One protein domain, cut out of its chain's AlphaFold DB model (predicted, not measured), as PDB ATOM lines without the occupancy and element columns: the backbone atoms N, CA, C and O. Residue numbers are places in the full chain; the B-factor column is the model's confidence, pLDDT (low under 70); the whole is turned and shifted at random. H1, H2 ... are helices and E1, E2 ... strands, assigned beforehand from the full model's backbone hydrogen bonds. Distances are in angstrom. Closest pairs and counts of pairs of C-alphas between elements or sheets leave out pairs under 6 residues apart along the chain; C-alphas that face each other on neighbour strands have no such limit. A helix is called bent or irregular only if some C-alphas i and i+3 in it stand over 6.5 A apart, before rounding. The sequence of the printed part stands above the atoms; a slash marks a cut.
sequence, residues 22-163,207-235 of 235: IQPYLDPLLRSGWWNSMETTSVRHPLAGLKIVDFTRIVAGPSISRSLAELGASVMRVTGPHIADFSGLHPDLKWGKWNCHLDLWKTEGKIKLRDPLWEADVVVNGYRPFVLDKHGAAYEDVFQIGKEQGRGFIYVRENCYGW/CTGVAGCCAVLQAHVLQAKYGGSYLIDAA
ATOM      1  N   ILE A  22      42.159  40.014 117.896       97.81
ATOM      2  CA  ILE A  22      42.056  41.313 118.564       97.81
ATOM      3  C   ILE A  22      40.665  41.416 119.185       97.81
ATOM      4  O   ILE A  22      39.655  41.335 118.485       97.81
ATOM      5  N   GLN A  23      40.616  41.616 120.495       97.62
ATOM      6  CA  GLN A  23      39.398  41.747 121.285       97.62
ATOM      7  C   GLN A  23      39.288  43.200 121.776       97.62
ATOM      8  O   GLN A  23      40.151  43.653 122.536       97.62
ATOM      9  N   PRO A  24      38.271  43.964 121.336       97.56
ATOM     10  CA  PRO A  24      38.113  45.354 121.738       97.56
ATOM     11  C   PRO A  24      37.451  45.471 123.118       97.56
ATOM     12  O   PRO A  24      36.422  44.856 123.390       97.56
ATOM     13  N   TYR A  25      38.005  46.338 123.958       97.31
ATOM     14  CA  TYR A  25      37.453  46.782 125.236       97.31
ATOM     15  C   TYR A  25      37.157  48.275 125.112       97.31
ATOM     16  O   TYR A  25      37.934  49.134 125.539       97.31
ATOM     17  N   LEU A  26      36.051  48.572 124.432       94.25
ATOM     18  CA  LEU A  26      35.646  49.941 124.144       94.25
ATOM     19  C   LEU A  26      35.096  50.608 125.400       94.25
ATOM     20  O   LEU A  26      34.287  50.036 126.128       94.25
ATOM     21  N   ASP A  27      35.519  51.844 125.611       91.06
ATOM     22  CA  ASP A  27      35.034  52.702 126.678       91.06
ATOM     23  C   ASP A  27      34.998  54.131 126.115       91.06
ATOM     24  O   ASP A  27      36.058  54.662 125.770       91.06
ATOM     25  N   PRO A  28      33.808  54.747 125.971       86.00
ATOM     26  CA  PRO A  28      33.668  56.091 125.412       86.00
ATOM     27  C   PRO A  28      34.427  57.177 126.183       86.00
ATOM     28  O   PRO A  28      34.640  58.261 125.644       86.00
ATOM     29  N   LEU A  29      34.811  56.913 127.438       89.56
ATOM     30  CA  LEU A  29      35.582  57.841 128.265       89.56
ATOM     31  C   LEU A  29      37.087  57.785 127.969       89.56
ATOM     32  O   LEU A  29      37.819  58.697 128.354       89.56
ATOM     33  N   LEU A  30      37.564  56.732 127.299       89.81
ATOM     34  CA  LEU A  30      38.967  56.599 126.925       89.81
ATOM     35  C   LEU A  30      39.224  57.326 125.611       89.81
ATOM     36  O   LEU A  30      38.591  57.043 124.593       89.81
ATOM     37  N   ARG A  31      40.200  58.237 125.625       84.56
ATOM     38  CA  ARG A  31      40.554  59.038 124.450       84.56
ATOM     39  C   ARG A  31      40.878  58.153 123.242       84.56
ATOM     40  O   ARG A  31      41.626  57.180 123.357       84.56
ATOM     41  N   SER A  32      40.357  58.532 122.079       87.25
ATOM     42  CA  SER A  32      40.864  58.056 120.795       87.25
ATOM     43  C   SER A  32      42.068  58.894 120.373       87.25
ATOM     44  O   SER A  32      42.190  60.070 120.724       87.25
ATOM     45  N   GLY A  33      42.983  58.274 119.640       84.31
ATOM     46  CA  GLY A  33      44.167  58.938 119.110       84.31
ATOM     47  C   GLY A  33      45.411  58.065 119.166       84.31
ATOM     48  O   GLY A  33      45.389  56.932 119.643       84.31
ATOM     49  N   TRP A  34      46.494  58.622 118.642       89.56
ATOM     50  CA  TRP A  34      47.817  58.014 118.677       89.56
ATOM     51  C   TRP A  34      48.530  58.345 119.995       89.56
ATOM     52  O   TRP A  34      48.086  59.206 120.761       89.56
ATOM     53  N   TRP A  35      49.652  57.675 120.258       90.62
ATOM     54  CA  TRP A  35      50.580  58.103 121.305       90.62
ATOM     55  C   TRP A  35      51.178  59.476 120.963       90.62
ATOM     56  O   TRP A  35      51.102  59.959 119.830       90.62
ATOM     57  N   ASN A  36      51.793  60.117 121.954       86.62
ATOM     58  CA  ASN A  36      52.421  61.417 121.750       86.62
ATOM     59  C   ASN A  36      53.645  61.275 120.834       86.62
ATOM     60  O   ASN A  36      54.569  60.523 121.145       86.62
ATOM     61  N   SER A  37      53.667  62.016 119.725       85.00
ATOM     62  CA  SER A  37      54.853  62.103 118.868       85.00
ATOM     63  C   SER A  37      56.018  62.766 119.609       85.00
ATOM     64  O   SER A  37      55.819  63.618 120.475       85.00
ATOM     65  N   MET A  38      57.240  62.388 119.244       91.31
ATOM     66  CA  MET A  38      58.478  62.991 119.736       91.31
ATOM     67  C   MET A  38      59.194  63.721 118.599       91.31
ATOM     68  O   MET A  38      58.877  63.530 117.428       91.31
ATOM     69  N   GLU A  39      60.208  64.521 118.929       91.81
ATOM     70  CA  GLU A  39      61.067  65.181 117.931       91.81
ATOM     71  C   GLU A  39      61.687  64.183 116.934       91.81
ATOM     72  O   GLU A  39      61.878  64.493 115.762       91.81
ATOM     73  N   THR A  40      61.944  62.950 117.376       91.25
ATOM     74  CA  THR A  40      62.510  61.876 116.549       91.25
ATOM     75  C   THR A  40      61.483  61.152 115.668       91.25
ATOM     76  O   THR A  40      61.870  60.310 114.847       91.25
ATOM     77  N   THR A  41      60.185  61.461 115.793       94.44
ATOM     78  CA  THR A  41      59.129  60.857 114.970       94.44
ATOM     79  C   THR A  41      59.325  61.214 113.501       94.44
ATOM     80  O   THR A  41      59.343  62.374 113.101       94.44
ATOM     81  N   SER A  42      59.497  60.183 112.676       94.19
ATOM     82  CA  SER A  42      59.806  60.313 111.251       94.19
ATOM     83  C   SER A  42      59.413  59.045 110.498       94.19
ATOM     84  O   SER A  42      59.168  58.009 111.106       94.19
ATOM     85  N   VAL A  43      59.442  59.076 109.161       93.19
ATOM     86  CA  VAL A  43      59.220  57.871 108.334       93.19
ATOM     87  C   VAL A  43      60.216  56.739 108.621       93.19
ATOM     88  O   VAL A  43      59.911  55.583 108.358       93.19
ATOM     89  N   ARG A  44      61.400  57.058 109.169       93.44
ATOM     90  CA  ARG A  44      62.399  56.065 109.599       93.44
ATOM     91  C   ARG A  44      62.116  55.498 110.994       93.44
ATOM     92  O   ARG A  44      62.582  54.408 111.288       93.44
ATOM     93  N   HIS A  45      61.374  56.228 111.826       93.38
ATOM     94  CA  HIS A  45      61.026  55.852 113.200       93.38
ATOM     95  C   HIS A  45      59.525  56.093 113.428       93.38
ATOM     96  O   HIS A  45      59.148  56.996 114.187       93.38
ATOM     97  N   PRO A  46      58.649  55.353 112.723       95.62
ATOM     98  CA  PRO A  46      57.210  55.601 112.758       95.62
ATOM     99  C   PRO A  46      56.592  55.375 114.143       95.62
ATOM    100  O   PRO A  46      55.553  55.957 114.430       95.62
ATOM    101  N   LEU A  47      57.226  54.571 115.005       96.81
ATOM    102  CA  LEU A  47      56.767  54.287 116.368       96.81
ATOM    103  C   LEU A  47      57.488  55.109 117.442       96.81
ATOM    104  O   LEU A  47      57.325  54.839 118.630       96.81
ATOM    105  N   ALA A  48      58.266  56.126 117.060       96.75
ATOM    106  CA  ALA A  48      58.886  57.015 118.035       96.75
ATOM    107  C   ALA A  48      57.820  57.658 118.936       96.75
ATOM    108  O   ALA A  48      56.852  58.256 118.454       96.75
ATOM    109  N   GLY A  49      58.022  57.514 120.244       95.81
ATOM    110  CA  GLY A  49      57.115  57.968 121.297       95.81
ATOM    111  C   GLY A  49      56.257  56.856 121.895       95.81
ATOM    112  O   GLY A  49      55.803  57.010 123.025       95.81
ATOM    113  N   LEU A  50      56.095  55.727 121.196       97.25
ATOM    114  CA  LEU A  50      55.358  54.574 121.700       97.25
ATOM    115  C   LEU A  50      56.159  53.889 122.808       97.25
ATOM    116  O   LEU A  50      57.321  53.529 122.597       97.25
ATOM    117  N   LYS A  51      55.549  53.675 123.974       97.62
ATOM    118  CA  LYS A  51      56.204  53.022 125.117       97.62
ATOM    119  C   LYS A  51      55.669  51.613 125.334       97.62
ATOM    120  O   LYS A  51      54.462  51.389 125.353       97.62
ATOM    121  N   ILE A  52      56.568  50.655 125.539       98.62
ATOM    122  CA  ILE A  52      56.227  49.236 125.678       98.62
ATOM    123  C   ILE A  52      56.835  48.673 126.957       98.62
ATOM    124  O   ILE A  52      58.034  48.815 127.192       98.62
ATOM    125  N   VAL A  53      56.024  47.971 127.745       98.69
ATOM    126  CA  VAL A  53      56.497  47.107 128.830       98.69
ATOM    127  C   VAL A  53      56.509  45.659 128.355       98.69
ATOM    128  O   VAL A  53      55.501  45.120 127.902       98.69
ATOM    129  N   ASP A  54      57.674  45.030 128.453       98.44
ATOM    130  CA  ASP A  54      57.946  43.706 127.905       98.44
ATOM    131  C   ASP A  54      58.226  42.692 129.032       98.44
ATOM    132  O   ASP A  54      59.255  42.752 129.708       98.44
ATOM    133  N   PHE A  55      57.306  41.741 129.222       97.50
ATOM    134  CA  PHE A  55      57.419  40.608 130.151       97.50
ATOM    135  C   PHE A  55      57.802  39.299 129.448       97.50
ATOM    136  O   PHE A  55      57.591  38.207 129.981       97.50
ATOM    137  N   THR A  56      58.324  39.370 128.232       96.12
ATOM    138  CA  THR A  56      58.592  38.191 127.413       96.12
ATOM    139  C   THR A  56      60.002  37.640 127.618       96.12
ATOM    140  O   THR A  56      60.905  38.285 128.166       96.12
ATOM    141  N   ARG A  57      60.200  36.388 127.196       93.12
ATOM    142  CA  ARG A  57      61.480  35.679 127.279       93.12
ATOM    143  C   ARG A  57      61.659  34.780 126.062       93.12
ATOM    144  O   ARG A  57      60.694  34.449 125.386       93.12
ATOM    145  N   ILE A  58      62.886  34.308 125.872       94.56
ATOM    146  CA  ILE A  58      63.246  33.338 124.832       94.56
ATOM    147  C   ILE A  58      63.094  33.943 123.436       94.56
ATOM    148  O   ILE A  58      63.919  34.808 123.173       94.56
ATOM    149  N   VAL A  59      62.137  33.558 122.579       96.31
ATOM    150  CA  VAL A  59      62.129  33.982 121.158       96.31
ATOM    151  C   VAL A  59      60.840  34.680 120.717       96.31
ATOM    152  O   VAL A  59      60.915  35.853 120.355       96.31
ATOM    153  N   ALA A  60      59.676  34.023 120.790       96.94
ATOM    154  CA  ALA A  60      58.432  34.525 120.187       96.94
ATOM    155  C   ALA A  60      58.020  35.916 120.696       96.94
ATOM    156  O   ALA A  60      58.048  36.897 119.950       96.94
ATOM    157  N   GLY A  61      57.725  36.030 121.993       96.94
ATOM    158  CA  GLY A  61      57.409  37.311 122.618       96.94
ATOM    159  C   GLY A  61      58.494  38.392 122.428       96.94
ATOM    160  O   GLY A  61      58.153  39.495 121.991       96.94
ATOM    161  N   PRO A  62      59.797  38.117 122.673       97.31
ATOM    162  CA  PRO A  62      60.840  39.117 122.453       97.31
ATOM    163  C   PRO A  62      60.950  39.580 121.002       97.31
ATOM    164  O   PRO A  62      61.302  40.740 120.783       97.31
ATOM    165  N   SER A  63      60.644  38.722 120.026       97.81
ATOM    166  CA  SER A  63      60.622  39.090 118.610       97.81
ATOM    167  C   SER A  63      59.544  40.138 118.313       97.81
ATOM    168  O   SER A  63      59.803  41.054 117.530       97.81
ATOM    169  N   ILE A  64      58.379  40.075 118.975       98.50
ATOM    170  CA  ILE A  64      57.311  41.087 118.850       98.50
ATOM    171  C   ILE A  64      57.839  42.456 119.284       98.50
ATOM    172  O   ILE A  64      57.860  43.411 118.506       98.50
ATOM    173  N   SER A  65      58.307  42.556 120.529       98.31
ATOM    174  CA  SER A  65      58.737  43.832 121.103       98.31
ATOM    175  C   SER A  65      60.029  44.355 120.467       98.31
ATOM    176  O   SER A  65      60.201  45.563 120.350       98.31
ATOM    177  N   ARG A  66      60.926  43.473 120.000       97.81
ATOM    178  CA  ARG A  66      62.141  43.851 119.255       97.81
ATOM    179  C   ARG A  66      61.791  44.453 117.898       97.81
ATOM    180  O   ARG A  66      62.322  45.504 117.566       97.81
ATOM    181  N   SER A  67      60.851  43.855 117.168       97.75
ATOM    182  CA  SER A  67      60.384  44.401 115.884       97.75
ATOM    183  C   SER A  67      59.752  45.787 116.052       97.75
ATOM    184  O   SER A  67      59.992  46.687 115.253       97.75
ATOM    185  N   LEU A  68      58.989  46.002 117.131       98.06
ATOM    186  CA  LEU A  68      58.432  47.322 117.454       98.06
ATOM    187  C   LEU A  68      59.530  48.334 117.835       98.06
ATOM    188  O   LEU A  68      59.454  49.497 117.435       98.06
ATOM    189  N   ALA A  69      60.573  47.901 118.552       97.81
ATOM    190  CA  ALA A  69      61.727  48.744 118.878       97.81
ATOM    191  C   ALA A  69      62.498  49.191 117.625       97.81
ATOM    192  O   ALA A  69      62.888  50.351 117.523       97.81
ATOM    193  N   GLU A  70      62.670  48.304 116.641       96.12
ATOM    194  CA  GLU A  70      63.308  48.635 115.355       96.12
ATOM    195  C   GLU A  70      62.537  49.689 114.557       96.12
ATOM    196  O   GLU A  70      63.133  50.453 113.801       96.12
ATOM    197  N   LEU A  71      61.223  49.780 114.766       96.50
ATOM    198  CA  LEU A  71      60.372  50.821 114.194       96.50
ATOM    199  C   LEU A  71      60.349  52.113 115.040       96.50
ATOM    200  O   LEU A  71      59.649  53.065 114.692       96.50
ATOM    201  N   GLY A  72      61.118  52.175 116.132       96.12
ATOM    202  CA  GLY A  72      61.322  53.366 116.960       96.12
ATOM    203  C   GLY A  72      60.612  53.367 118.317       96.12
ATOM    204  O   GLY A  72      60.703  54.372 119.020       96.12
ATOM    205  N   ALA A  73      59.916  52.291 118.700       97.56
ATOM    206  CA  ALA A  73      59.268  52.213 120.008       97.56
ATOM    207  C   ALA A  73      60.294  52.099 121.151       97.56
ATOM    208  O   ALA A  73      61.323  51.433 121.028       97.56
ATOM    209  N   SER A  74      59.980  52.689 122.301       97.56
ATOM    210  CA  SER A  74      60.784  52.564 123.515       97.56
ATOM    211  C   SER A  74      60.339  51.353 124.326       97.56
ATOM    212  O   SER A  74      59.233  51.337 124.863       97.56
ATOM    213  N   VAL A  75      61.204  50.346 124.454       98.56
ATOM    214  CA  VAL A  75      60.850  49.076 125.105       98.56
ATOM    215  C   VAL A  75      61.583  48.904 126.431       98.56
ATOM    216  O   VAL A  75      62.811  48.822 126.468       98.56
ATOM    217  N   MET A  76      60.824  48.789 127.519       98.44
ATOM    218  CA  MET A  76      61.313  48.453 128.853       98.44
ATOM    219  C   MET A  76      61.007  46.990 129.171       98.44
ATOM    220  O   MET A  76      59.867  46.621 129.452       98.44
ATOM    221  N   ARG A  77      62.036  46.141 129.157       97.56
ATOM    222  CA  ARG A  77      61.916  44.737 129.546       97.56
ATOM    223  C   ARG A  77      62.003  44.579 131.058       97.56
ATOM    224  O   ARG A  77      63.007  44.949 131.668       97.56
ATOM    225  N   VAL A  78      61.002  43.945 131.654       96.81
ATOM    226  CA  VAL A  78      60.980  43.650 133.089       96.81
ATOM    227  C   VAL A  78      61.628  42.291 133.343       96.81
ATOM    228  O   VAL A  78      61.195  41.257 132.837       96.81
ATOM    229  N   THR A  79      62.685  42.274 134.147       94.50
ATOM    230  CA  THR A  79      63.338  41.053 134.641       94.50
ATOM    231  C   THR A  79      63.479  41.106 136.161       94.50
ATOM    232  O   THR A  79      63.097  42.095 136.775       94.50
ATOM    233  N   GLY A  80      64.001  40.058 136.795       93.81
ATOM    234  CA  GLY A  80      64.103  39.990 138.251       93.81
ATOM    235  C   GLY A  80      65.030  38.871 138.725       93.81
ATOM    236  O   GLY A  80      65.459  38.048 137.913       93.81
ATOM    237  N   PRO A  81      65.329  38.808 140.031       90.94
ATOM    238  CA  PRO A  81      66.367  37.928 140.578       90.94
ATOM    239  C   PRO A  81      66.035  36.437 140.430       90.94
ATOM    240  O   PRO A  81      66.925  35.594 140.406       90.94
ATOM    241  N   HIS A  82      64.749  36.108 140.299       87.94
ATOM    242  CA  HIS A  82      64.247  34.738 140.187       87.94
ATOM    243  C   HIS A  82      63.872  34.345 138.751       87.94
ATOM    244  O   HIS A  82      63.263  33.299 138.528       87.94
ATOM    245  N   ILE A  83      64.199  35.187 137.767       89.06
ATOM    246  CA  ILE A  83      63.874  34.952 136.362       89.06
ATOM    247  C   ILE A  83      65.138  34.507 135.635       89.06
ATOM    248  O   ILE A  83      66.013  35.316 135.344       89.06
ATOM    249  N   ALA A  84      65.208  33.214 135.310       88.69
ATOM    250  CA  ALA A  84      66.261  32.697 134.447       88.69
ATOM    251  C   ALA A  84      66.194  33.383 133.075       88.69
ATOM    252  O   ALA A  84      65.137  33.406 132.433       88.69
ATOM    253  N   ASP A  85      67.324  33.934 132.649       88.06
ATOM    254  CA  ASP A  85      67.481  34.612 131.371       88.06
ATOM    255  C   ASP A  85      68.450  33.824 130.494       88.06
ATOM    256  O   ASP A  85      69.457  33.307 130.977       88.06
ATOM    257  N   PHE A  86      68.152  33.733 129.203       90.69
ATOM    258  CA  PHE A  86      68.985  32.997 128.261       90.69
ATOM    259  C   PHE A  86      69.830  33.985 127.455       90.69
ATOM    260  O   PHE A  86      69.413  34.487 126.410       90.69
ATOM    261  N   SER A  87      71.009  34.309 127.996       90.25
ATOM    262  CA  SER A  87      71.894  35.366 127.485       90.25
ATOM    263  C   SER A  87      72.383  35.151 126.059       90.25
ATOM    264  O   SER A  87      72.612  36.128 125.353       90.25
ATOM    265  N   GLY A  88      72.450  33.899 125.599       93.69
ATOM    266  CA  GLY A  88      72.824  33.567 124.221       93.69
ATOM    267  C   GLY A  88      71.908  34.182 123.156       93.69
ATOM    268  O   GLY A  88      72.359  34.413 122.042       93.69
ATOM    269  N   LEU A  89      70.655  34.506 123.496       93.38
ATOM    270  CA  LEU A  89      69.708  35.146 122.574       93.38
ATOM    271  C   LEU A  89      69.715  36.678 122.644       93.38
ATOM    272  O   LEU A  89      69.039  37.342 121.860       93.38
ATOM    273  N   HIS A  90      70.437  37.275 123.596       93.25
ATOM    274  CA  HIS A  90      70.404  38.725 123.802       93.25
ATOM    275  C   HIS A  90      70.925  39.528 122.607       93.25
ATOM    276  O   HIS A  90      70.282  40.533 122.301       93.25
ATOM    277  N   PRO A  91      72.012  39.120 121.916       93.62
ATOM    278  CA  PRO A  91      72.507  39.859 120.755       93.62
ATOM    279  C   PRO A  91      71.454  40.063 119.661       93.62
ATOM    280  O   PRO A  91      71.458  41.100 119.006       93.62
ATOM    281  N   ASP A  92      70.537  39.108 119.501       92.19
ATOM    282  CA  ASP A  92      69.479  39.167 118.493       92.19
ATOM    283  C   ASP A  92      68.195  39.839 119.021       92.19
ATOM    284  O   ASP A  92      67.651  40.771 118.425       92.19
ATOM    285  N   LEU A  93      67.726  39.418 120.200       95.25
ATOM    286  CA  LEU A  93      66.359  39.703 120.656       95.25
ATOM    287  C   LEU A  93      66.234  40.841 121.672       95.25
ATOM    288  O   LEU A  93      65.118  41.196 122.075       95.25
ATOM    289  N   LYS A  94      67.355  41.414 122.123       92.31
ATOM    290  CA  LYS A  94      67.361  42.554 123.058       92.31
ATOM    291  C   LYS A  94      67.774  43.879 122.435       92.31
ATOM    292  O   LYS A  94      67.784  44.885 123.144       92.31
ATOM    293  N   TRP A  95      68.098  43.902 121.147       90.94
ATOM    294  CA  TRP A  95      68.470  45.142 120.477       90.94
ATOM    295  C   TRP A  95      67.350  46.187 120.586       90.94
ATOM    296  O   TRP A  95      66.175  45.863 120.420       90.94
ATOM    297  N   GLY A  96      67.717  47.431 120.912       92.81
ATOM    298  CA  GLY A  96      66.766  48.537 121.077       92.81
ATOM    299  C   GLY A  96      65.931  48.511 122.366       92.81
ATOM    300  O   GLY A  96      64.997  49.299 122.485       92.81
ATOM    301  N   LYS A  97      66.239  47.634 123.335       97.06
ATOM    302  CA  LYS A  97      65.484  47.510 124.596       97.06
ATOM    303  C   LYS A  97      66.306  47.911 125.816       97.06
ATOM    304  O   LYS A  97      67.477  47.550 125.944       97.06
ATOM    305  N   TRP A  98      65.650  48.543 126.783       96.31
ATOM    306  CA  TRP A  98      66.160  48.703 128.144       96.31
ATOM    307  C   TRP A  98      65.687  47.554 129.029       96.31
ATOM    308  O   TRP A  98      64.714  46.869 128.721       96.31
ATOM    309  N   ASN A  99      66.388  47.324 130.138       94.50
ATOM    310  CA  ASN A  99      65.981  46.338 131.133       94.50
ATOM    311  C   ASN A  99      65.786  47.050 132.472       94.50
ATOM    312  O   ASN A  99      66.676  47.776 132.911       94.50
ATOM    313  N   CYS A 100      64.672  46.784 133.147       94.56
ATOM    314  CA  CYS A 100      64.512  47.094 134.561       94.56
ATOM    315  C   CYS A 100      64.490  45.800 135.374       94.56
ATOM    316  O   CYS A 100      63.942  44.777 134.954       94.56
ATOM    317  N   HIS A 101      65.091  45.850 136.559       94.38
ATOM    318  CA  HIS A 101      65.175  44.713 137.462       94.38
ATOM    319  C   HIS A 101      64.199  44.911 138.628       94.38
ATOM    320  O   HIS A 101      64.439  45.743 139.500       94.38
ATOM    321  N   LEU A 102      63.093  44.165 138.627       95.94
ATOM    322  CA  LEU A 102      62.029  44.222 139.625       95.94
ATOM    323  C   LEU A 102      61.771  42.831 140.211       95.94
ATOM    324  O   LEU A 102      61.479  41.869 139.500       95.94
ATOM    325  N   ASP A 103      61.838  42.729 141.536       95.50
ATOM    326  CA  ASP A 103      61.464  41.511 142.250       95.50
ATOM    327  C   ASP A 103      59.957  41.496 142.545       95.50
ATOM    328  O   ASP A 103      59.501  41.959 143.590       95.50
ATOM    329  N   LEU A 104      59.177  40.945 141.615       94.62
ATOM    330  CA  LEU A 104      57.713  40.893 141.714       94.62
ATOM    331  C   LEU A 104      57.192  39.911 142.778       94.62
ATOM    332  O   LEU A 104      55.976  39.811 142.977       94.62
ATOM    333  N   TRP A 105      58.073  39.184 143.469       92.25
ATOM    334  CA  TRP A 105      57.709  38.377 144.637       92.25
ATOM    335  C   TRP A 105      57.587  39.229 145.897       92.25
ATOM    336  O   TRP A 105      56.865  38.857 146.822       92.25
ATOM    337  N   LYS A 106      58.233  40.398 145.917       94.94
ATOM    338  CA  LYS A 106      58.144  41.372 147.003       94.94
ATOM    339  C   LYS A 106      57.067  42.405 146.705       94.94
ATOM    340  O   LYS A 106      56.935  42.878 145.578       94.94
ATOM    341  N   THR A 107      56.345  42.819 147.742       94.88
ATOM    342  CA  THR A 107      55.333  43.882 147.652       94.88
ATOM    343  C   THR A 107      55.910  45.167 147.058       94.88
ATOM    344  O   THR A 107      55.286  45.772 146.196       94.88
ATOM    345  N   GLU A 108      57.133  45.540 147.443       95.69
ATOM    346  CA  GLU A 108      57.826  46.713 146.898       95.69
ATOM    347  C   GLU A 108      58.030  46.624 145.378       95.69
ATOM    348  O   GLU A 108      57.806  47.601 144.669       95.69
ATOM    349  N   GLY A 109      58.406  45.450 144.859       95.31
ATOM    350  CA  GLY A 109      58.583  45.253 143.420       95.31
ATOM    351  C   GLY A 109      57.267  45.342 142.653       95.31
ATOM    352  O   GLY A 109      57.241  45.916 141.570       95.31
ATOM    353  N   LYS A 110      56.164  44.850 143.236       93.88
ATOM    354  CA  LYS A 110      54.817  45.012 142.661       93.88
ATOM    355  C   LYS A 110      54.368  46.473 142.646       93.88
ATOM    356  O   LYS A 110      53.810  46.919 141.654       93.88
ATOM    357  N   ILE A 111      54.648  47.229 143.710       94.19
ATOM    358  CA  ILE A 111      54.349  48.669 143.768       94.19
ATOM    359  C   ILE A 111      55.146  49.411 142.689       94.19
ATOM    360  O   ILE A 111      54.561  50.143 141.896       94.19
ATOM    361  N   LYS A 112      56.458  49.159 142.598       96.19
ATOM    362  CA  LYS A 112      57.341  49.769 141.589       96.19
ATOM    363  C   LYS A 112      56.997  49.379 140.155       96.19
ATOM    364  O   LYS A 112      57.333  50.118 139.240       96.19
ATOM    365  N   LEU A 113      56.333  48.241 139.935       96.44
ATOM    366  CA  LEU A 113      55.887  47.836 138.600       96.44
ATOM    367  C   LEU A 113      54.849  48.797 138.014       96.44
ATOM    368  O   LEU A 113      54.737  48.922 136.795       96.44
ATOM    369  N   ARG A 114      54.106  49.498 138.874       94.94
ATOM    370  CA  ARG A 114      53.104  50.459 138.434       94.94
ATOM    371  C   ARG A 114      53.723  51.636 137.678       94.94
ATOM    372  O   ARG A 114      53.083  52.112 136.754       94.94
ATOM    373  N   ASP A 115      54.950  52.047 137.996       95.00
ATOM    374  CA  ASP A 115      55.618  53.184 137.345       95.00
ATOM    375  C   ASP A 115      55.844  52.958 135.835       95.00
ATOM    376  O   ASP A 115      55.340  53.747 135.034       95.00
ATOM    377  N   PRO A 116      56.518  51.876 135.383       96.31
ATOM    378  CA  PRO A 116      56.664  51.625 133.954       96.31
ATOM    379  C   PRO A 116      55.322  51.314 133.274       96.31
ATOM    380  O   PRO A 116      55.131  51.702 132.124       96.31
ATOM    381  N   LEU A 117      54.375  50.661 133.960       96.88
ATOM    382  CA  LEU A 117      53.033  50.434 133.409       96.88
ATOM    383  C   LEU A 117      52.258  51.741 133.224       96.88
ATOM    384  O   LEU A 117      51.545  51.885 132.237       96.88
ATOM    385  N   TRP A 118      52.417  52.706 134.131       95.94
ATOM    386  CA  TRP A 118      51.765  54.009 134.048       95.94
ATOM    387  C   TRP A 118      52.179  54.765 132.787       95.94
ATOM    388  O   TRP A 118      51.345  55.427 132.176       95.94
ATOM    389  N   GLU A 119      53.431  54.629 132.357       94.81
ATOM    390  CA  GLU A 119      53.929  55.277 131.144       94.81
ATOM    391  C   GLU A 119      53.710  54.476 129.853       94.81
ATOM    392  O   GLU A 119      53.803  55.053 128.774       94.81
ATOM    393  N   ALA A 120      53.451  53.171 129.932       96.75
ATOM    394  CA  ALA A 120      53.391  52.295 128.762       96.75
ATOM    395  C   ALA A 120      52.111  52.479 127.942       96.75
ATOM    396  O   ALA A 120      51.049  52.706 128.500       96.75
ATOM    397  N   ASP A 121      52.170  52.303 126.630       97.19
ATOM    398  CA  ASP A 121      51.004  52.205 125.741       97.19
ATOM    399  C   ASP A 121      50.673  50.745 125.408       97.19
ATOM    400  O   ASP A 121      49.508  50.383 125.213       97.19
ATOM    401  N   VAL A 122      51.708  49.900 125.380       98.44
ATOM    402  CA  VAL A 122      51.612  48.473 125.065       98.44
ATOM    403  C   VAL A 122      52.247  47.640 126.173       98.44
ATOM    404  O   VAL A 122      53.329  47.958 126.668       98.44
ATOM    405  N   VAL A 123      51.608  46.528 126.523       98.62
ATOM    406  CA  VAL A 123      52.197  45.479 127.361       98.62
ATOM    407  C   VAL A 123      52.298  44.196 126.549       98.62
ATOM    408  O   VAL A 123      51.323  43.792 125.925       98.62
ATOM    409  N   VAL A 124      53.459  43.540 126.565       98.62
ATOM    410  CA  VAL A 124      53.660  42.234 125.917       98.62
ATOM    411  C   VAL A 124      53.972  41.184 126.977       98.62
ATOM    412  O   VAL A 124      54.944  41.306 127.720       98.62
ATOM    413  N   ASN A 125      53.144  40.146 127.056       97.06
ATOM    414  CA  ASN A 125      53.226  39.082 128.049       97.06
ATOM    415  C   ASN A 125      53.404  37.716 127.373       97.06
ATOM    416  O   ASN A 125      52.497  37.242 126.700       97.06
ATOM    417  N   GLY A 126      54.553  37.076 127.609       95.31
ATOM    418  CA  GLY A 126      54.858  35.713 127.145       95.31
ATOM    419  C   GLY A 126      54.920  34.682 128.278       95.31
ATOM    420  O   GLY A 126      55.499  33.605 128.124       95.31
ATOM    421  N   TYR A 127      54.422  35.013 129.475       93.56
ATOM    422  CA  TYR A 127      54.281  34.023 130.540       93.56
ATOM    423  C   TYR A 127      53.065  33.135 130.289       93.56
ATOM    424  O   TYR A 127      52.116  33.503 129.600       93.56
ATOM    425  N   ARG A 128      53.070  31.953 130.918       90.25
ATOM    426  CA  ARG A 128      51.900  31.069 130.902       90.25
ATOM    427  C   ARG A 128      50.653  31.838 131.362       90.25
ATOM    428  O   ARG A 128      50.782  32.700 132.242       90.25
ATOM    429  N   PRO A 129      49.463  31.485 130.845       88.88
ATOM    430  CA  PRO A 129      48.225  32.142 131.233       88.88
ATOM    431  C   PRO A 129      48.090  32.272 132.751       88.88
ATOM    432  O   PRO A 129      48.362  31.323 133.491       88.88
ATOM    433  N   PHE A 130      47.679  33.461 133.188       87.88
ATOM    434  CA  PHE A 130      47.396  33.824 134.579       87.88
ATOM    435  C   PHE A 130      48.607  33.932 135.525       87.88
ATOM    436  O   PHE A 130      48.453  34.209 136.714       87.88
ATOM    437  N   VAL A 131      49.842  33.730 135.041       90.75
ATOM    438  CA  VAL A 131      51.037  33.840 135.902       90.75
ATOM    439  C   VAL A 131      51.264  35.269 136.386       90.75
ATOM    440  O   VAL A 131      51.661  35.442 137.538       90.75
ATOM    441  N   LEU A 132      51.032  36.274 135.536       91.88
ATOM    442  CA  LEU A 132      51.231  37.684 135.891       91.88
ATOM    443  C   LEU A 132      50.096  38.273 136.737       91.88
ATOM    444  O   LEU A 132      50.317  39.282 137.404       91.88
ATOM    445  N   ASP A 133      48.935  37.625 136.797       92.44
ATOM    446  CA  ASP A 133      47.758  38.143 137.499       92.44
ATOM    447  C   ASP A 133      48.033  38.333 138.994       92.44
ATOM    448  O   ASP A 133      47.765  39.378 139.578       92.44
ATOM    449  N   LYS A 134      48.721  37.372 139.622       91.00
ATOM    450  CA  LYS A 134      49.132  37.476 141.036       91.00
ATOM    451  C   LYS A 134      50.200  38.551 141.305       91.00
ATOM    452  O   LYS A 134      50.582  38.773 142.464       91.00
ATOM    453  N   HIS A 135      50.733  39.175 140.256       92.06
ATOM    454  CA  HIS A 135      51.757  40.215 140.317       92.06
ATOM    455  C   HIS A 135      51.226  41.608 139.938       92.06
ATOM    456  O   HIS A 135      52.021  42.544 139.948       92.06
ATOM    457  N   GLY A 136      49.918  41.763 139.683       90.81
ATOM    458  CA  GLY A 136      49.304  43.057 139.350       90.81
ATOM    459  C   GLY A 136      49.572  43.506 137.913       90.81
ATOM    460  O   GLY A 136      49.684  44.701 137.650       90.81
ATOM    461  N   ALA A 137      49.767  42.546 137.008       95.25
ATOM    462  CA  ALA A 137      50.009  42.785 135.589       95.25
ATOM    463  C   ALA A 137      49.099  41.919 134.699       95.25
ATOM    464  O   ALA A 137      49.474  41.590 133.566       95.25
ATOM    465  N   ALA A 138      47.914  41.539 135.198       96.00
ATOM    466  CA  ALA A 138      46.850  41.025 134.341       96.00
ATOM    467  C   ALA A 138      46.408  42.110 133.347       96.00
ATOM    468  O   ALA A 138      46.659  43.302 133.551       96.00
ATOM    469  N   TYR A 139      45.731  41.719 132.267       97.00
ATOM    470  CA  TYR A 139      45.245  42.712 131.308       97.00
ATOM    471  C   TYR A 139      44.177  43.617 131.940       97.00
ATOM    472  O   TYR A 139      44.132  44.804 131.631       97.00
ATOM    473  N   GLU A 140      43.382  43.101 132.879       97.12
ATOM    474  CA  GLU A 140      42.417  43.875 133.658       97.12
ATOM    475  C   GLU A 140      43.105  44.941 134.521       97.12
ATOM    476  O   GLU A 140      42.665  46.091 134.516       97.12
ATOM    477  N   ASP A 141      44.208  44.593 135.196       96.75
ATOM    478  CA  ASP A 141      44.992  45.536 136.010       96.75
ATOM    479  C   ASP A 141      45.549  46.672 135.140       96.75
ATOM    480  O   ASP A 141      45.446  47.854 135.472       96.75
ATOM    481  N   VAL A 142      46.106  46.319 133.978       97.44
ATOM    482  CA  VAL A 142      46.673  47.281 133.023       97.44
ATOM    483  C   VAL A 142      45.585  48.168 132.416       97.44
ATOM    484  O   VAL A 142      45.761  49.379 132.294       97.44
ATOM    485  N   PHE A 143      44.424  47.609 132.071       97.25
ATOM    486  CA  PHE A 143      43.308  48.400 131.551       97.25
ATOM    487  C   PHE A 143      42.725  49.326 132.617       97.25
ATOM    488  O   PHE A 143      42.294  50.430 132.284       97.25
ATOM    489  N   GLN A 144      42.755  48.926 133.891       96.44
ATOM    490  CA  GLN A 144      42.364  49.787 135.000       96.44
ATOM    491  C   GLN A 144      43.319  50.981 135.156       96.44
ATOM    492  O   GLN A 144      42.850  52.110 135.297       96.44
ATOM    493  N   ILE A 145      44.634  50.772 135.013       95.75
ATOM    494  CA  ILE A 145      45.624  51.865 134.935       95.75
ATOM    495  C   ILE A 145      45.296  52.821 133.776       95.75
ATOM    496  O   ILE A 145      45.365  54.040 133.933       95.75
ATOM    497  N   GLY A 146      44.900  52.286 132.618       93.62
ATOM    498  CA  GLY A 146      44.446  53.086 131.478       93.62
ATOM    499  C   GLY A 146      43.227  53.951 131.782       93.62
ATOM    500  O   GLY A 146      43.225  55.150 131.492       93.62
ATOM    501  N   LYS A 147      42.219  53.377 132.443       94.88
ATOM    502  CA  LYS A 147      41.022  54.108 132.886       94.88
ATOM    503  C   LYS A 147      41.346  55.247 133.839       94.88
ATOM    504  O   LYS A 147      40.827  56.343 133.658       94.88
ATOM    505  N   GLU A 148      42.248  55.029 134.790       94.88
ATOM    506  CA  GLU A 148      42.713  56.073 135.714       94.88
ATOM    507  C   GLU A 148      43.397  57.245 134.991       94.88
ATOM    508  O   GLU A 148      43.349  58.376 135.467       94.88
ATOM    509  N   GLN A 149      43.998  56.992 133.826       91.44
ATOM    510  CA  GLN A 149      44.654  58.001 132.987       91.44
ATOM    511  C   GLN A 149      43.760  58.580 131.881       91.44
ATOM    512  O   GLN A 149      44.189  59.484 131.160       91.44
ATOM    513  N   GLY A 150      42.555  58.041 131.685       92.75
ATOM    514  CA  GLY A 150      41.698  58.386 130.549       92.75
ATOM    515  C   GLY A 150      42.276  57.975 129.186       92.75
ATOM    516  O   GLY A 150      41.979  58.617 128.174       92.75
ATOM    517  N   ARG A 151      43.122  56.932 129.128       92.06
ATOM    518  CA  ARG A 151      43.700  56.407 127.877       92.06
ATOM    519  C   ARG A 151      43.643  54.886 127.792       92.06
ATOM    520  O   ARG A 151      43.820  54.189 128.783       92.06
ATOM    521  N   GLY A 152      43.410  54.370 126.590       94.50
ATOM    522  CA  GLY A 152      43.412  52.932 126.344       94.50
ATOM    523  C   GLY A 152      44.813  52.326 126.306       94.50
ATOM    524  O   GLY A 152      45.795  53.018 126.047       94.50
ATOM    525  N   PHE A 153      44.879  51.012 126.504       96.94
ATOM    526  CA  PHE A 153      46.093  50.200 126.398       96.94
ATOM    527  C   PHE A 153      45.940  49.123 125.333       96.94
ATOM    528  O   PHE A 153      44.837  48.634 125.082       96.94
ATOM    529  N   ILE A 154      47.061  48.684 124.773       98.44
ATOM    530  CA  ILE A 154      47.131  47.421 124.038       98.44
ATOM    531  C   ILE A 154      47.840  46.399 124.920       98.44
ATOM    532  O   ILE A 154      48.929  46.650 125.431       98.44
ATOM    533  N   TYR A 155      47.232  45.235 125.108       98.62
ATOM    534  CA  TYR A 155      47.822  44.140 125.866       98.62
ATOM    535  C   TYR A 155      47.965  42.925 124.957       98.62
ATOM    536  O   TYR A 155      46.975  42.411 124.453       98.62
ATOM    537  N   VAL A 156      49.188  42.450 124.759       98.62
ATOM    538  CA  VAL A 156      49.497  41.246 123.986       98.62
ATOM    539  C   VAL A 156      49.753  40.097 124.943       98.62
ATOM    540  O   VAL A 156      50.601  40.196 125.832       98.62
ATOM    541  N   ARG A 157      49.056  38.987 124.737       97.00
ATOM    542  CA  ARG A 157      49.385  37.694 125.328       97.00
ATOM    543  C   ARG A 157      49.918  36.798 124.223       97.00
ATOM    544  O   ARG A 157      49.285  36.657 123.183       97.00
ATOM    545  N   GLU A 158      51.071  36.201 124.475       96.00
ATOM    546  CA  GLU A 158      51.722  35.240 123.594       96.00
ATOM    547  C   GLU A 158      51.805  33.879 124.298       96.00
ATOM    548  O   GLU A 158      52.158  33.810 125.480       96.00
ATOM    549  N   ASN A 159      51.406  32.804 123.612       93.50
ATOM    550  CA  ASN A 159      51.588  31.440 124.100       93.50
ATOM    551  C   ASN A 159      51.600  30.410 122.952       93.50
ATOM    552  O   ASN A 159      51.016  30.621 121.905       93.50
ATOM    553  N   CYS A 160      52.155  29.222 123.211       93.44
ATOM    554  CA  CYS A 160      52.369  28.167 122.209       93.44
ATOM    555  C   CYS A 160      51.112  27.466 121.635       93.44
ATOM    556  O   CYS A 160      51.210  26.828 120.589       93.44
ATOM    557  N   TYR A 161      49.968  27.455 122.329       92.12
ATOM    558  CA  TYR A 161      48.792  26.647 121.939       92.12
ATOM    559  C   TYR A 161      47.548  27.473 121.595       92.12
ATOM    560  O   TYR A 161      46.527  26.896 121.210       92.12
ATOM    561  N   GLY A 162      47.602  28.790 121.772       91.62
ATOM    562  CA  GLY A 162      46.442  29.669 121.722       91.62
ATOM    563  C   GLY A 162      45.629  29.682 123.023       91.62
ATOM    564  O   GLY A 162      45.983  29.076 124.036       91.62
ATOM    565  N   TRP A 163      44.504  30.397 122.995       92.50
ATOM    566  CA  TRP A 163      43.622  30.617 124.153       92.50
ATOM    567  C   TRP A 163      42.351  29.766 124.105       92.50
ATOM    568  O   TRP A 163      41.525  29.831 125.013       92.50
ATOM    569  N   CYS A 207      57.824  33.755 113.362       95.69
ATOM    570  CA  CYS A 207      56.536  33.958 112.693       95.69
ATOM    571  C   CYS A 207      55.504  34.569 113.651       95.69
ATOM    572  O   CYS A 207      54.853  35.551 113.289       95.69
ATOM    573  N   THR A 208      55.407  34.057 114.881       96.75
ATOM    574  CA  THR A 208      54.578  34.634 115.950       96.75
ATOM    575  C   THR A 208      55.055  36.045 116.303       96.75
ATOM    576  O   THR A 208      54.240  36.944 116.500       96.75
ATOM    577  N   GLY A 209      56.368  36.289 116.273       97.38
ATOM    578  CA  GLY A 209      56.977  37.616 116.373       97.38
ATOM    579  C   GLY A 209      56.445  38.626 115.351       97.38
ATOM    580  O   GLY A 209      56.009  39.722 115.715       97.38
ATOM    581  N   VAL A 210      56.451  38.253 114.069       97.75
ATOM    582  CA  VAL A 210      55.931  39.083 112.969       97.75
ATOM    583  C   VAL A 210      54.420  39.270 113.099       97.75
ATOM    584  O   VAL A 210      53.936  40.399 113.026       97.75
ATOM    585  N   ALA A 211      53.678  38.189 113.350       98.00
ATOM    586  CA  ALA A 211      52.230  38.224 113.527       98.00
ATOM    587  C   ALA A 211      51.824  39.154 114.681       98.00
ATOM    588  O   ALA A 211      50.967  40.018 114.499       98.00
ATOM    589  N   GLY A 212      52.485  39.045 115.835       98.38
ATOM    590  CA  GLY A 212      52.244  39.897 116.996       98.38
ATOM    591  C   GLY A 212      52.607  41.362 116.752       98.38
ATOM    592  O   GLY A 212      51.870  42.250 117.179       98.38
ATOM    593  N   CYS A 213      53.688  41.642 116.013       98.31
ATOM    594  CA  CYS A 213      54.028  43.007 115.601       98.31
ATOM    595  C   CYS A 213      52.914  43.607 114.726       98.31
ATOM    596  O   CYS A 213      52.399  44.685 115.026       98.31
ATOM    597  N   CYS A 214      52.464  42.876 113.699       98.50
ATOM    598  CA  CYS A 214      51.337  43.289 112.861       98.50
ATOM    599  C   CYS A 214      50.053  43.502 113.676       98.50
ATOM    600  O   CYS A 214      49.344  44.480 113.440       98.50
ATOM    601  N   ALA A 215      49.778  42.634 114.651       98.50
ATOM    602  CA  ALA A 215      48.611  42.740 115.517       98.50
ATOM    603  C   ALA A 215      48.625  44.028 116.350       98.50
ATOM    604  O   ALA A 215      47.607  44.715 116.429       98.50
ATOM    605  N   VAL A 216      49.775  44.393 116.932       98.62
ATOM    606  CA  VAL A 216      49.931  45.647 117.690       98.62
ATOM    607  C   VAL A 216      49.704  46.859 116.790       98.62
ATOM    608  O   VAL A 216      48.961  47.768 117.159       98.62
ATOM    609  N   LEU A 217      50.272  46.857 115.580       98.06
ATOM    610  CA  LEU A 217      50.059  47.935 114.610       98.06
ATOM    611  C   LEU A 217      48.580  48.056 114.213       98.06
ATOM    612  O   LEU A 217      48.033  49.160 114.204       98.06
ATOM    613  N   GLN A 218      47.907  46.935 113.937       98.19
ATOM    614  CA  GLN A 218      46.478  46.929 113.623       98.19
ATOM    615  C   GLN A 218      45.637  47.430 114.803       98.19
ATOM    616  O   GLN A 218      44.729  48.240 114.609       98.19
ATOM    617  N   ALA A 219      45.930  46.981 116.023       98.00
ATOM    618  CA  ALA A 219      45.220  47.420 117.217       98.00
ATOM    619  C   ALA A 219      45.405  48.922 117.475       98.00
ATOM    620  O   ALA A 219      44.439  49.581 117.845       98.00
ATOM    621  N   HIS A 220      46.575  49.500 117.187       96.88
ATOM    622  CA  HIS A 220      46.754  50.953 117.250       96.88
ATOM    623  C   HIS A 220      45.914  51.703 116.214       96.88
ATOM    624  O   HIS A 220      45.327  52.726 116.552       96.88
ATOM    625  N   VAL A 221      45.790  51.197 114.982       96.94
ATOM    626  CA  VAL A 221      44.885  51.792 113.978       96.94
ATOM    627  C   VAL A 221      43.438  51.791 114.484       96.94
ATOM    628  O   VAL A 221      42.724  52.784 114.334       96.94
ATOM    629  N   LEU A 222      43.003  50.697 115.116       96.25
ATOM    630  CA  LEU A 222      41.669  50.596 115.713       96.25
ATOM    631  C   LEU A 222      41.508  51.549 116.903       96.25
ATOM    632  O   LEU A 222      40.530  52.289 116.955       96.25
ATOM    633  N   GLN A 223      42.483  51.597 117.808       95.12
ATOM    634  CA  GLN A 223      42.488  52.479 118.974       95.12
ATOM    635  C   GLN A 223      42.487  53.960 118.587       95.12
ATOM    636  O   GLN A 223      41.746  54.752 119.167       95.12
ATOM    637  N   ALA A 224      43.250  54.341 117.564       93.88
ATOM    638  CA  ALA A 224      43.255  55.701 117.042       93.88
ATOM    639  C   ALA A 224      41.880  56.106 116.489       93.88
ATOM    640  O   ALA A 224      41.472  57.257 116.630       93.88
ATOM    641  N   LYS A 225      41.148  55.159 115.891       93.19
ATOM    642  CA  LYS A 225      39.832  55.410 115.293       93.19
ATOM    643  C   LYS A 225      38.684  55.366 116.301       93.19
ATOM    644  O   LYS A 225      37.773  56.181 116.211       93.19
ATOM    645  N   TYR A 226      38.705  54.408 117.221       94.12
ATOM    646  CA  TYR A 226      37.564  54.071 118.075       94.12
ATOM    647  C   TYR A 226      37.817  54.295 119.570       94.12
ATOM    648  O   TYR A 226      36.883  54.181 120.359       94.12
ATOM    649  N   GLY A 227      39.049  54.615 119.972       93.88
ATOM    650  CA  GLY A 227      39.446  54.643 121.378       93.88
ATOM    651  C   GLY A 227      39.442  53.246 121.999       93.88
ATOM    652  O   GLY A 227      39.464  52.233 121.292       93.88
ATOM    653  N   GLY A 228      39.405  53.200 123.330       95.44
ATOM    654  CA  GLY A 228      39.352  51.953 124.094       95.44
ATOM    655  C   GLY A 228      40.687  51.215 124.225       95.44
ATOM    656  O   GLY A 228      41.730  51.637 123.715       95.44
ATOM    657  N   SER A 229      40.638  50.090 124.930       97.62
ATOM    658  CA  SER A 229      41.756  49.156 125.077       97.62
ATOM    659  C   SER A 229      41.567  47.930 124.184       97.62
ATOM    660  O   SER A 229      40.448  47.618 123.781       97.62
ATOM    661  N   TYR A 230      42.648  47.222 123.872       98.38
ATOM    662  CA  TYR A 230      42.616  46.053 122.991       98.38
ATOM    663  C   TYR A 230      43.448  44.925 123.585       98.38
ATOM    664  O   TYR A 230      44.611  45.120 123.938       98.38
ATOM    665  N   LEU A 231      42.848  43.742 123.686       98.38
ATOM    666  CA  LEU A 231      43.534  42.514 124.068       98.38
ATOM    667  C   LEU A 231      43.872  41.729 122.800       98.38
ATOM    668  O   LEU A 231      43.007  41.497 121.958       98.38
ATOM    669  N   ILE A 232      45.138  41.359 122.661       98.44
ATOM    670  CA  ILE A 232      45.670  40.614 121.527       98.44
ATOM    671  C   ILE A 232      46.096  39.237 122.013       98.44
ATOM    672  O   ILE A 232      46.869  39.123 122.963       98.44
ATOM    673  N   ASP A 233      45.633  38.217 121.308       97.12
ATOM    674  CA  ASP A 233      46.022  36.827 121.499       97.12
ATOM    675  C   ASP A 233      46.849  36.389 120.271       97.12
ATOM    676  O   ASP A 233      46.340  36.419 119.147       97.12
ATOM    677  N   ALA A 234      48.124  36.030 120.471       95.44
ATOM    678  CA  ALA A 234      49.067  35.624 119.417       95.44
ATOM    679  C   ALA A 234      49.737  34.275 119.744       95.44
ATOM    680  O   ALA A 234      50.410  34.164 120.766       95.44
ATOM    681  N   ALA A 235      49.559  33.254 118.903       89.75
ATOM    682  CA  ALA A 235      50.075  31.900 119.137       89.75
ATOM    683  C   ALA A 235      50.728  31.308 117.892       89.75
ATOM    684  O   ALA A 235      50.108  31.412 116.812       89.75
TER     685      ALA A 235
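AT A GLANCE: This is residues 22 to 163 and 207 to 235 of the 235 residues of an uncharacterized protein of Exophiala xenobiotica (UniProt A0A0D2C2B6). A strongly twisted sheet of seven strands runs through the middle of a rounded body, with helices covering both of its faces: H1 and the long H5 on one, H3 and H4 on the other, making three layers. H2 lies off the sheet, and residues 26 to 50, with no named element, lead from the edge strand E1 to the inner strand E2. The printed part has 171 residues with five named helices and seven named strands, in the order E1 E2 H1 E3 H2 E4 H3 E5 H4 E6 H5 E7, and its class is mixed, helices and strands. Across the mixed sheet the order is E1 E7 E6 E5 E2 E3 E4, with E1 antiparallel to E7 and the other neighbours parallel. The whole is compact, with a radius of gyration of the C-alphas of 15.0 A and spans of 40 by 35 by 34 A.

HOW THE PARTS SIT: E1, residues 22 to 25, is an edge strand, antiparallel to E7, residues 229 to 234; N 23 and O 231 are within hydrogen-bond range at 2.8 A. E7 is parallel to E6, residues 154 to 158, with N 155 and O 230 at 2.9 A. E6 is parallel to E5, residues 122 to 125, with N 125 and O 156 at 2.8 A. E5 is parallel to E2, residues 51 to 54, with N 53 and O 122 at 2.9 A. E2 is parallel to E3, residues 74 to 79, with N 52 and O 74 at 2.8 A. E3 is parallel to the other edge strand, E4, residues 97 to 101, with N 77 and O 98 at 2.8 A. H1, residues 60 to 70, is on the sheet; the closest C-alphas of H1 and E3, those of Ala 69 and Val 75, are 6.3 A apart. H5, residues 207 to 226, is on the same face, at a height over the sheet of 8.8 A, over E7 and E6 and along the strands, at 17 degrees to E6 on the local plane. H1 and H5 touch, H5 with residues 207 to 213 alone, at a steep tilt of 59 degrees; their closest C-alphas, those of Ile 64 and Gly 209, are 4.3 A apart. H3, residues 107 to 119, is on the opposite face at a height of 10.3 A, over E3 and only just over E2 and E4, with 3 of its C-alphas on each. H4, residues 139 to 149, is on the same face as H3, at a height of 8.8 A over E6. H3 and H4 touch at a steep tilt of 60 degrees, H3 with residues 117 to 118 alone; their closest C-alphas, those of Trp 118 and Ile 145, are 6.6 A apart. H2, residues 87 to 93, is not on the sheet; it only just touches H1, with 3 pairs of C-alphas within 8 A, the closest those of Pro 62 and Leu 93 at 5.8 A. Strand-helix-strand units, two parallel neighbour strands with a helix between them in the chain, are E2 H1 E3, E3 H2 E4 and E5 H4 E6; E4 H3 E5 is a split one, with E2 and E3 between its strands. Each of these four crossovers is right-handed. In H1, H4 and H5 every O i to N i+4 pair is within hydrogen-bond range; in H3 6 of 9 are, and in H2 1 of 3, beside 3 of 4 O i to N i+3 pairs.

IN THESE COORDINATES: E1 begins at C-alpha 22, (42.056, 41.313, 118.564). E3 is 16.2 A long, H1 15.7 A, H3 20.1 A and H4 15.4 A. H2 is irregular, with C-alphas 88 and 91 7.2 A apart. H5, the longest helix, measures 28.2 A from C-alpha 207 at (56.536, 33.958, 112.693). E7, 16.4 A long, ends at C-alpha 234, (49.067, 35.624, 119.417).

THE WHOLE: The C-alphas of Pro 28 and Gly 88 are the two farthest apart, at 45.2 A. Residues 164 to 206 are not printed, and C-alphas 163 and 207 are 17.6 A apart across this cut. The links from E1 to E2 and from E5 to H4 are long. Mean pLDDT of the printed part is 94.8, and no printed residue is under 70.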